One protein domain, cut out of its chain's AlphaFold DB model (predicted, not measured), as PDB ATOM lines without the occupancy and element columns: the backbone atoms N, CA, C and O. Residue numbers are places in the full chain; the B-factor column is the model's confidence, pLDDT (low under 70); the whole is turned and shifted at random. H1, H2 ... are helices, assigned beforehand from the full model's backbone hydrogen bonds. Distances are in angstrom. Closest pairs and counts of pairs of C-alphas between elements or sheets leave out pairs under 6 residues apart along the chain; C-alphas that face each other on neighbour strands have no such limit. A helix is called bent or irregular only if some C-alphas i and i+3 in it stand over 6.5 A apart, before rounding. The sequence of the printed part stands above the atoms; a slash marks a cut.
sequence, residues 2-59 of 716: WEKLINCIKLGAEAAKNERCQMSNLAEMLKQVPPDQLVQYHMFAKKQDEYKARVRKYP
ATOM      1  N   TRP A   2     -42.542  30.820 -57.057       46.81
ATOM      2  CA  TRP A   2     -43.208  31.476 -55.927       46.81
ATOM      3  C   TRP A   2     -44.688  31.836 -56.175       46.81
ATOM      4  O   TRP A   2     -45.539  31.568 -55.337       46.81
ATOM      5  N   GLU A   3     -45.041  32.297 -57.378       54.00
ATOM      6  CA  GLU A   3     -46.450  32.505 -57.763       54.00
ATOM      7  C   GLU A   3     -47.276  31.211 -57.742       54.00
ATOM      8  O   GLU A   3     -48.452  31.229 -57.393       54.00
ATOM      9  N   LYS A   4     -46.655  30.064 -58.058       58.84
ATOM     10  CA  LYS A   4     -47.315  28.754 -57.960       58.84
ATOM     11  C   LYS A   4     -47.566  28.385 -56.495       58.84
ATOM     12  O   LYS A   4     -48.647  27.908 -56.182       58.84
ATOM     13  N   LEU A   5     -46.611  28.677 -55.606       54.00
ATOM     14  CA  LEU A   5     -46.756  28.494 -54.158       54.00
ATOM     15  C   LEU A   5     -47.893  29.362 -53.595       54.00
ATOM     16  O   LEU A   5     -48.763  28.852 -52.897       54.00
ATOM     17  N   ILE A   6     -47.933  30.651 -53.945       62.78
ATOM     18  CA  ILE A   6     -49.004  31.562 -53.514       62.78
ATOM     19  C   ILE A   6     -50.359  31.125 -54.054       62.78
ATOM     20  O   ILE A   6     -51.341  31.142 -53.313       62.78
ATOM     21  N   ASN A   7     -50.431  30.728 -55.324       62.94
ATOM     22  CA  ASN A   7     -51.683  30.264 -55.909       62.94
ATOM     23  C   ASN A   7     -52.158  28.960 -55.247       62.94
ATOM     24  O   ASN A   7     -53.349  28.824 -55.000       62.94
ATOM     25  N   CYS A   8     -51.249  28.062 -54.856       56.12
ATOM     26  CA  CYS A   8     -51.587  26.875 -54.069       56.12
ATOM     27  C   CYS A   8     -52.110  27.206 -52.668       56.12
ATOM     28  O   CYS A   8     -53.089  26.612 -52.230       56.12
ATOM     29  N   ILE A   9     -51.502  28.175 -51.976       62.38
ATOM     30  CA  ILE A   9     -51.955  28.604 -50.644       62.38
ATOM     31  C   ILE A   9     -53.327  29.294 -50.732       62.38
ATOM     32  O   ILE A   9     -54.186  29.066 -49.886       62.38
ATOM     33  N   LYS A  10     -53.562  30.103 -51.774       61.28
ATOM     34  CA  LYS A  10     -54.839  30.807 -51.990       61.28
ATOM     35  C   LYS A  10     -55.995  29.888 -52.385       61.28
ATOM     36  O   LYS A  10     -57.136  30.232 -52.102       61.28
ATOM     37  N   LEU A  11     -55.722  28.758 -53.039       56.81
ATOM     38  CA  LEU A  11     -56.753  27.818 -53.499       56.81
ATOM     39  C   LEU A  11     -57.241  26.844 -52.406       56.81
ATOM     40  O   LEU A  11     -58.180  26.090 -52.645       56.81
ATOM     41  N   GLY A  12     -56.661  26.882 -51.202       53.50
ATOM     42  CA  GLY A  12     -57.159  26.137 -50.043       53.50
ATOM     43  C   GLY A  12     -57.130  24.608 -50.192       53.50
ATOM     44  O   GLY A  12     -56.489  24.048 -51.083       53.50
ATOM     45  N   ALA A  13     -57.830  23.920 -49.283       53.22
ATOM     46  CA  ALA A  13     -57.835  22.458 -49.151       53.22
ATOM     47  C   ALA A  13     -58.344  21.704 -50.399       53.22
ATOM     48  O   ALA A  13     -58.004  20.536 -50.590       53.22
ATOM     49  N   GLU A  14     -59.095  22.356 -51.290       51.62
ATOM     50  CA  GLU A  14     -59.551  21.745 -52.546       51.62
ATOM     51  C   GLU A  14     -58.407  21.530 -53.550       51.62
ATOM     52  O   GLU A  14     -58.428  20.567 -54.320       51.62
ATOM     53  N   ALA A  15     -57.346  22.341 -53.491       48.91
ATOM     54  CA  ALA A  15     -56.161  22.155 -54.328       48.91
ATOM     55  C   ALA A  15     -55.227  21.038 -53.836       48.91
ATOM     56  O   ALA A  15     -54.382  20.587 -54.608       48.91
ATOM     57  N   ALA A  16     -55.394  20.540 -52.605       49.09
ATOM     58  CA  ALA A  16     -54.583  19.439 -52.073       49.09
ATOM     59  C   ALA A  16     -54.803  18.113 -52.827       49.09
ATOM     60  O   ALA A  16     -53.942  17.236 -52.792       49.09
ATOM     61  N   LYS A  17     -55.928  17.973 -53.545       53.75
ATOM     62  CA  LYS A  17     -56.217  16.820 -54.416       53.75
ATOM     63  C   LYS A  17     -55.602  16.943 -55.813       53.75
ATOM     64  O   LYS A  17     -55.483  15.942 -56.510       53.75
ATOM     65  N   ASN A  18     -55.192  18.144 -56.222       52.62
ATOM     66  CA  ASN A  18     -54.517  18.345 -57.496       52.62
ATOM     67  C   ASN A  18     -53.007  18.180 -57.295       52.62
ATOM     68  O   ASN A  18     -52.360  19.018 -56.668       52.62
ATOM     69  N   GLU A  19     -52.419  17.157 -57.917       54.97
ATOM     70  CA  GLU A  19     -50.969  16.871 -57.946       54.97
ATOM     71  C   GLU A  19     -50.093  18.073 -58.367       54.97
ATOM     72  O   GLU A  19     -48.882  18.074 -58.172       54.97
ATOM     73  N   ARG A  20     -50.687  19.144 -58.907       46.28
ATOM     74  CA  ARG A  20     -49.998  20.398 -59.249       46.28
ATOM     75  C   ARG A  20     -49.663  21.293 -58.053       46.28
ATOM     76  O   ARG A  20     -48.847  22.196 -58.222       46.28
ATOM     77  N   CYS A  21     -50.247  21.052 -56.877       45.78
ATOM     78  CA  CYS A  21     -49.858  21.683 -55.611       45.78
ATOM     79  C   CYS A  21     -49.007  20.755 -54.747       45.78
ATOM     80  O   CYS A  21     -49.108  20.762 -53.520       45.78
ATOM     81  N   GLN A  22     -48.130  19.965 -55.370       49.38
ATOM     82  CA  GLN A  22     -47.025  19.370 -54.637       49.38
ATOM     83  C   GLN A  22     -46.149  20.504 -54.100       49.38
ATOM     84  O   GLN A  22     -45.360  21.119 -54.815       49.38
ATOM     85  N   MET A  23     -46.378  20.815 -52.824       53.09
ATOM     86  CA  MET A  23     -45.493  21.562 -51.946       53.09
ATOM     87  C   MET A  23     -44.064  21.153 -52.289       53.09
ATOM     88  O   MET A  23     -43.715  19.996 -52.074       53.09
ATOM     89  N   SER A  24     -43.326  22.074 -52.921       58.91
ATOM     90  CA  SER A  24     -42.019  21.856 -53.555       58.91
ATOM     91  C   SER A  24     -41.261  20.724 -52.878       58.91
ATOM     92  O   SER A  24     -40.862  20.858 -51.716       58.91
ATOM     93  N   ASN A  25     -41.136  19.593 -53.571       77.75
ATOM     94  CA  ASN A  25     -40.488  18.433 -52.997       77.75
ATOM     95  C   ASN A  25     -39.046  18.837 -52.678       77.75
ATOM     96  O   ASN A  25     -38.303  19.248 -53.571       77.75
ATOM     97  N   LEU A  26     -38.661  18.774 -51.402       84.44
ATOM     98  CA  LEU A  26     -37.319  19.155 -50.964       84.44
ATOM     99  C   LEU A  26     -36.258  18.411 -51.792       84.44
ATOM    100  O   LEU A  26     -35.265  19.016 -52.191       84.44
ATOM    101  N   ALA A  27     -36.527  17.158 -52.164       86.38
ATOM    102  CA  ALA A  27     -35.652  16.361 -53.016       86.38
ATOM    103  C   ALA A  27     -35.425  16.960 -54.419       86.38
ATOM    104  O   ALA A  27     -34.344  16.803 -54.980       86.38
ATOM    105  N   GLU A  28     -36.409  17.650 -54.999       89.06
ATOM    106  CA  GLU A  28     -36.244  18.325 -56.293       89.06
ATOM    107  C   GLU A  28     -35.412  19.597 -56.161       89.06
ATOM    108  O   GLU A  28     -34.562  19.857 -57.012       89.06
ATOM    109  N   MET A  29     -35.606  20.355 -55.078       85.94
ATOM    110  CA  MET A  29     -34.774  21.524 -54.794       85.94
ATOM    111  C   MET A  29     -33.311  21.127 -54.604       85.94
ATOM    112  O   MET A  29     -32.440  21.779 -55.165       85.94
ATOM    113  N   LEU A  30     -33.036  20.021 -53.906       91.06
ATOM    114  CA  LEU A  30     -31.670  19.529 -53.702       91.06
ATOM    115  C   LEU A  30     -30.927  19.285 -55.028       91.06
ATOM    116  O   LEU A  30     -29.732  19.542 -55.104       91.06
ATOM    117  N   LYS A  31     -31.625  18.852 -56.089       91.75
ATOM    118  CA  LYS A  31     -31.028  18.640 -57.423       91.75
ATOM    119  C   LYS A  31     -30.640  19.940 -58.136       91.75
ATOM    120  O   LYS A  31     -29.836  19.898 -59.058       91.75
ATOM    121  N   GLN A  32     -31.251  21.065 -57.765       91.00
ATOM    122  CA  GLN A  32     -31.026  22.372 -58.393       91.00
ATOM    123  C   GLN A  32     -30.033  23.244 -57.618       91.00
ATOM    124  O   GLN A  32     -29.573  24.254 -58.148       91.00
ATOM    125  N   VAL A  33     -29.732  22.894 -56.365       91.88
ATOM    126  CA  VAL A  33     -28.877  23.692 -55.485       91.88
ATOM    127  C   VAL A  33     -27.403  23.500 -55.872       91.88
ATOM    128  O   VAL A  33     -26.935  22.360 -55.917       91.88
ATOM    129  N   PRO A  34     -26.652  24.588 -56.130       92.81
ATOM    130  CA  PRO A  34     -25.209  24.516 -56.343       92.81
ATOM    131  C   PRO A  34     -24.470  23.932 -55.125       92.81
ATOM    132  O   PRO A  34     -24.917  24.157 -53.996       92.81
ATOM    133  N   PRO A  35     -23.315  23.261 -55.310       93.94
ATOM    134  CA  PRO A  35     -22.544  22.659 -54.217       93.94
ATOM    135  C   PRO A  35     -22.260  23.625 -53.056       93.94
ATOM    136  O   PRO A  35     -22.437  23.263 -51.892       93.94
ATOM    137  N   ASP A  36     -21.938  24.880 -53.374       94.00
ATOM    138  CA  ASP A  36     -21.611  25.932 -52.400       94.00
ATOM    139  C   ASP A  36     -22.784  26.282 -51.467       94.00
ATOM    140  O   ASP A  36     -22.596  26.760 -50.347       94.00
ATOM    141  N   GLN A  37     -24.018  26.027 -51.906       93.88
ATOM    142  CA  GLN A  37     -25.244  26.367 -51.181       93.88
ATOM    143  C   GLN A  37     -25.869  25.167 -50.452       93.88
ATOM    144  O   GLN A  37     -26.848  25.337 -49.718       93.88
ATOM    145  N   LEU A  38     -25.302  23.962 -50.579       94.56
ATOM    146  CA  LEU A  38     -25.844  22.746 -49.956       94.56
ATOM    147  C   LEU A  38     -25.944  22.862 -48.432       94.56
ATOM    148  O   LEU A  38     -26.944  22.455 -47.841       94.56
ATOM    149  N   VAL A  39     -24.955  23.481 -47.784       96.31
ATOM    150  CA  VAL A  39     -24.960  23.682 -46.325       96.31
ATOM    151  C   VAL A  39     -26.152  24.543 -45.894       96.31
ATOM    152  O   VAL A  39     -26.847  24.218 -44.929       96.31
ATOM    153  N   GLN A  40     -26.436  25.617 -46.636       94.19
ATOM    154  CA  GLN A  40     -27.575  26.498 -46.365       94.19
ATOM    155  C   GLN A  40     -28.903  25.771 -46.582       94.19
ATOM    156  O   GLN A  40     -29.814  25.879 -45.757       94.19
ATOM    157  N   TYR A  41     -28.983  24.975 -47.646       95.25
ATOM    158  CA  TYR A  41     -30.142  24.144 -47.936       95.25
ATOM    159  C   TYR A  41     -30.410  23.114 -46.825       95.25
ATOM    160  O   TYR A  41     -31.544  23.003 -46.361       95.25
ATOM    161  N   HIS A  42     -29.390  22.410 -46.324       95.19
ATOM    162  CA  HIS A  42     -29.561  21.456 -45.222       95.19
ATOM    163  C   HIS A  42     -30.042  22.134 -43.935       95.19
ATOM    164  O   HIS A  42     -30.929  21.613 -43.254       95.19
ATOM    165  N   MET A  43     -29.516  23.322 -43.619       96.19
ATOM    166  CA  MET A  43     -30.005  24.115 -42.487       96.19
ATOM    167  C   MET A  43     -31.468  24.534 -42.667       96.19
ATOM    168  O   MET A  43     -32.241  24.494 -41.707       96.19
ATOM    169  N   PHE A  44     -31.860  24.920 -43.882       94.25
ATOM    170  CA  PHE A  44     -33.243  25.253 -44.209       94.25
ATOM    171  C   PHE A  44     -34.170  24.039 -44.063       94.25
ATOM    172  O   PHE A  44     -35.177  24.129 -43.359       94.25
ATOM    173  N   ALA A  45     -33.800  22.895 -44.646       94.25
ATOM    174  CA  ALA A  45     -34.565  21.652 -44.561       94.25
ATOM    175  C   ALA A  45     -34.767  21.218 -43.099       94.25
ATOM    176  O   ALA A  45     -35.896  20.973 -42.675       94.25
ATOM    177  N   LYS A  46     -33.702  21.254 -42.286       96.25
ATOM    178  CA  LYS A  46     -33.775  20.951 -40.850       96.25
ATOM    179  C   LYS A  46     -34.757  21.870 -40.119       96.25
ATOM    180  O   LYS A  46     -35.616  21.388 -39.387       96.25
ATOM    181  N   LYS A  47     -34.682  23.189 -40.338       95.94
ATOM    182  CA  LYS A  47     -35.608  24.154 -39.713       95.94
ATOM    183  C   LYS A  47     -37.054  23.939 -40.153       95.94
ATOM    184  O   LYS A  47     -37.971  24.098 -39.344       95.94
ATOM    185  N   GLN A  48     -37.264  23.586 -41.418       94.19
ATOM    186  CA  GLN A  48     -38.587  23.269 -41.939       94.19
ATOM    187  C   GLN A  48     -39.163  22.027 -41.252       94.19
ATOM    188  O   GLN A  48     -40.327  22.045 -40.844       94.19
ATOM    189  N   ASP A  49     -38.366  20.977 -41.078       92.75
ATOM    190  CA  ASP A  49     -38.803  19.745 -40.422       92.75
ATOM    191  C   ASP A  49     -39.018  19.936 -38.918       92.75
ATOM    192  O   ASP A  49     -40.038  19.495 -38.391       92.75
ATOM    193  N   GLU A  50     -38.152  20.687 -38.236       96.19
ATOM    194  CA  GLU A  50     -38.356  21.096 -36.841       96.19
ATOM    195  C   GLU A  50     -39.651  21.900 -36.666       96.19
ATOM    196  O   GLU A  50     -40.389  21.717 -35.694       96.19
ATOM    197  N   TYR A  51     -39.957  22.801 -37.602       93.50
ATOM    198  CA  TYR A  51     -41.210  23.549 -37.587       93.50
ATOM    199  C   TYR A  51     -42.415  22.630 -37.809       93.50
ATOM    200  O   TYR A  51     -43.344  22.659 -37.004       93.50
ATOM    201  N   LYS A  52     -42.380  21.752 -38.820       90.38
ATOM    202  CA  LYS A  52     -43.445  20.762 -39.064       90.38
ATOM    203  C   LYS A  52     -43.654  19.845 -37.861       90.38
ATOM    204  O   LYS A  52     -44.794  19.591 -37.487       90.38
ATOM    205  N   ALA A  53     -42.576  19.372 -37.242       93.94
ATOM    206  CA  ALA A  53     -42.637  18.544 -36.046       93.94
ATOM    207  C   ALA A  53     -43.277  19.304 -34.880       93.94
ATOM    208  O   ALA A  53     -44.130  18.748 -34.197       93.94
ATOM    209  N   ARG A  54     -42.930  20.582 -34.672       95.25
ATOM    210  CA  ARG A  54     -43.577  21.424 -33.652       95.25
ATOM    211  C   ARG A  54     -45.057  21.648 -33.931       95.25
ATOM    212  O   ARG A  54     -45.839  21.546 -33.000       95.25
ATOM    213  N   VAL A  55     -45.445  21.909 -35.178       90.12
ATOM    214  CA  VAL A  55     -46.857  22.098 -35.547       90.12
ATOM    215  C   VAL A  55     -47.653  20.809 -35.331       90.12
ATOM    216  O   VAL A  55     -48.700  20.852 -34.704       90.12
ATOM    217  N   ARG A  56     -47.118  19.652 -35.744       90.25
ATOM    218  CA  ARG A  56     -47.766  18.336 -35.574       90.25
ATOM    219  C   ARG A  56     -47.926  17.884 -34.119       90.25
ATOM    220  O   ARG A  56     -48.696  16.966 -33.870       90.25
ATOM    221  N   LYS A  57     -47.193  18.478 -33.169       94.94
ATOM    222  CA  LYS A  57     -47.389  18.207 -31.733       94.94
ATOM    223  C   LYS A  57     -48.718  18.753 -31.218       94.94
ATOM    224  O   LYS A  57     -49.199  18.272 -30.198       94.94
ATOM    225  N   TYR A  58     -49.275  19.760 -31.884       88.62
ATOM    226  CA  TYR A  58     -50.544  20.357 -31.505       88.62
ATOM    227  C   TYR A  58     -51.664  19.769 -32.371       88.62
ATOM    228  O   TYR A  58     -51.458  19.580 -33.572       88.62
ATOM    229  N   PRO A  59     -52.833  19.454 -31.785       88.44
ATOM    230  CA  PRO A  59     -53.988  19.029 -32.563       88.44
ATOM    231  C   PRO A  59     -54.460  20.170 -33.475       88.44
ATOM    232  O   PRO A  59     -54.249  21.346 -33.177       88.44
TER     233      PRO A  59
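Overview. This is residues 2 to 59 of the 716 residues of the protein "ATP synthase subunit d, mitochondrial" of Drosophila ananassae (UniProt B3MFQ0). The model is a loosely built chain that folds back on itself at residues 33 and 34 into two arms, which run opposite ways along H3 and the first part of H4 and spread apart only beyond Leu 26 and Ala 45. One arm is the single long helix H4, whose far end sticks out with residues 49 to 59; the other is the short helix H3, a stretch of chain without a named element, and at its far end the small helices H2 and H1, which meet at a corner. The printed part has 58 residues with four named helices, in the order H1, H2, H3, H4, and no named strand; the class is all helix. The whole is loose, with a radius of gyration of the C-alphas of 13.7 A, and only just flat, spanning 38 by 28 by 16 A.

Along the chain. H4, the longest helix, covers residues 35 to 56 and measures 31.7 A from first to last C-alpha, from C-alpha 35 at (-22.544, 22.659, -54.217) to C-alpha 56 at (-47.766, 18.336, -35.574). It is irregular: C-alphas 36 and 39 are 7.3 A apart. H3 is residues 26 to 32, 10.3 A long. H2 is residues 12 to 17, also 10.3 A; it is neither bent nor irregular, but only just, with C-alphas 14 and 17 6.2 A apart. H1 is residues 2 to 10, 12.3 A long, beginning at C-alpha 2 at (-43.208, 31.476, -55.927).

Arrangement. H4 and H3 only just touch, with 3 pairs of C-alphas within 8 A; H4 does so with residues 38 to 45 alone. Their closest C-alphas, those of Leu 26 and Ala 45, are 7.4 A apart. They form a helical hairpin, running opposite ways at a shallow tilt of 13 degrees. H2 is apart from both H3 and H4. H1 and H2 are close but not clearly touching: their closest C-alphas, those of Cys 8 and Ala 15, are 6.6 A apart, and their lines are about perpendicular, at 74 degrees. H1 is also apart from H3 and H4. In H1 every O i to N i+4 pair is within hydrogen-bond range. In H4 it is 16 of 18 pairs, in H3 1 of 3 with 3 of 4 O i to N i+3 pairs, and in H2 0 of 2 with 2 of 3 O i to N i+3 pairs.

Size, cuts and confidence. The two C-alphas farthest apart, those of Asp 36 and Pro 59, are 38.6 A apart. Residues 49 to 59, of which 49 to 56 belong to H4, stand free. The printed part has no cut. The links H1 to H2 and H3 to H4 are tight, and H2 to H3, 8 residues, is short. The mean pLDDT of the printed part is 77.1; residues 2 to 24 are under 70.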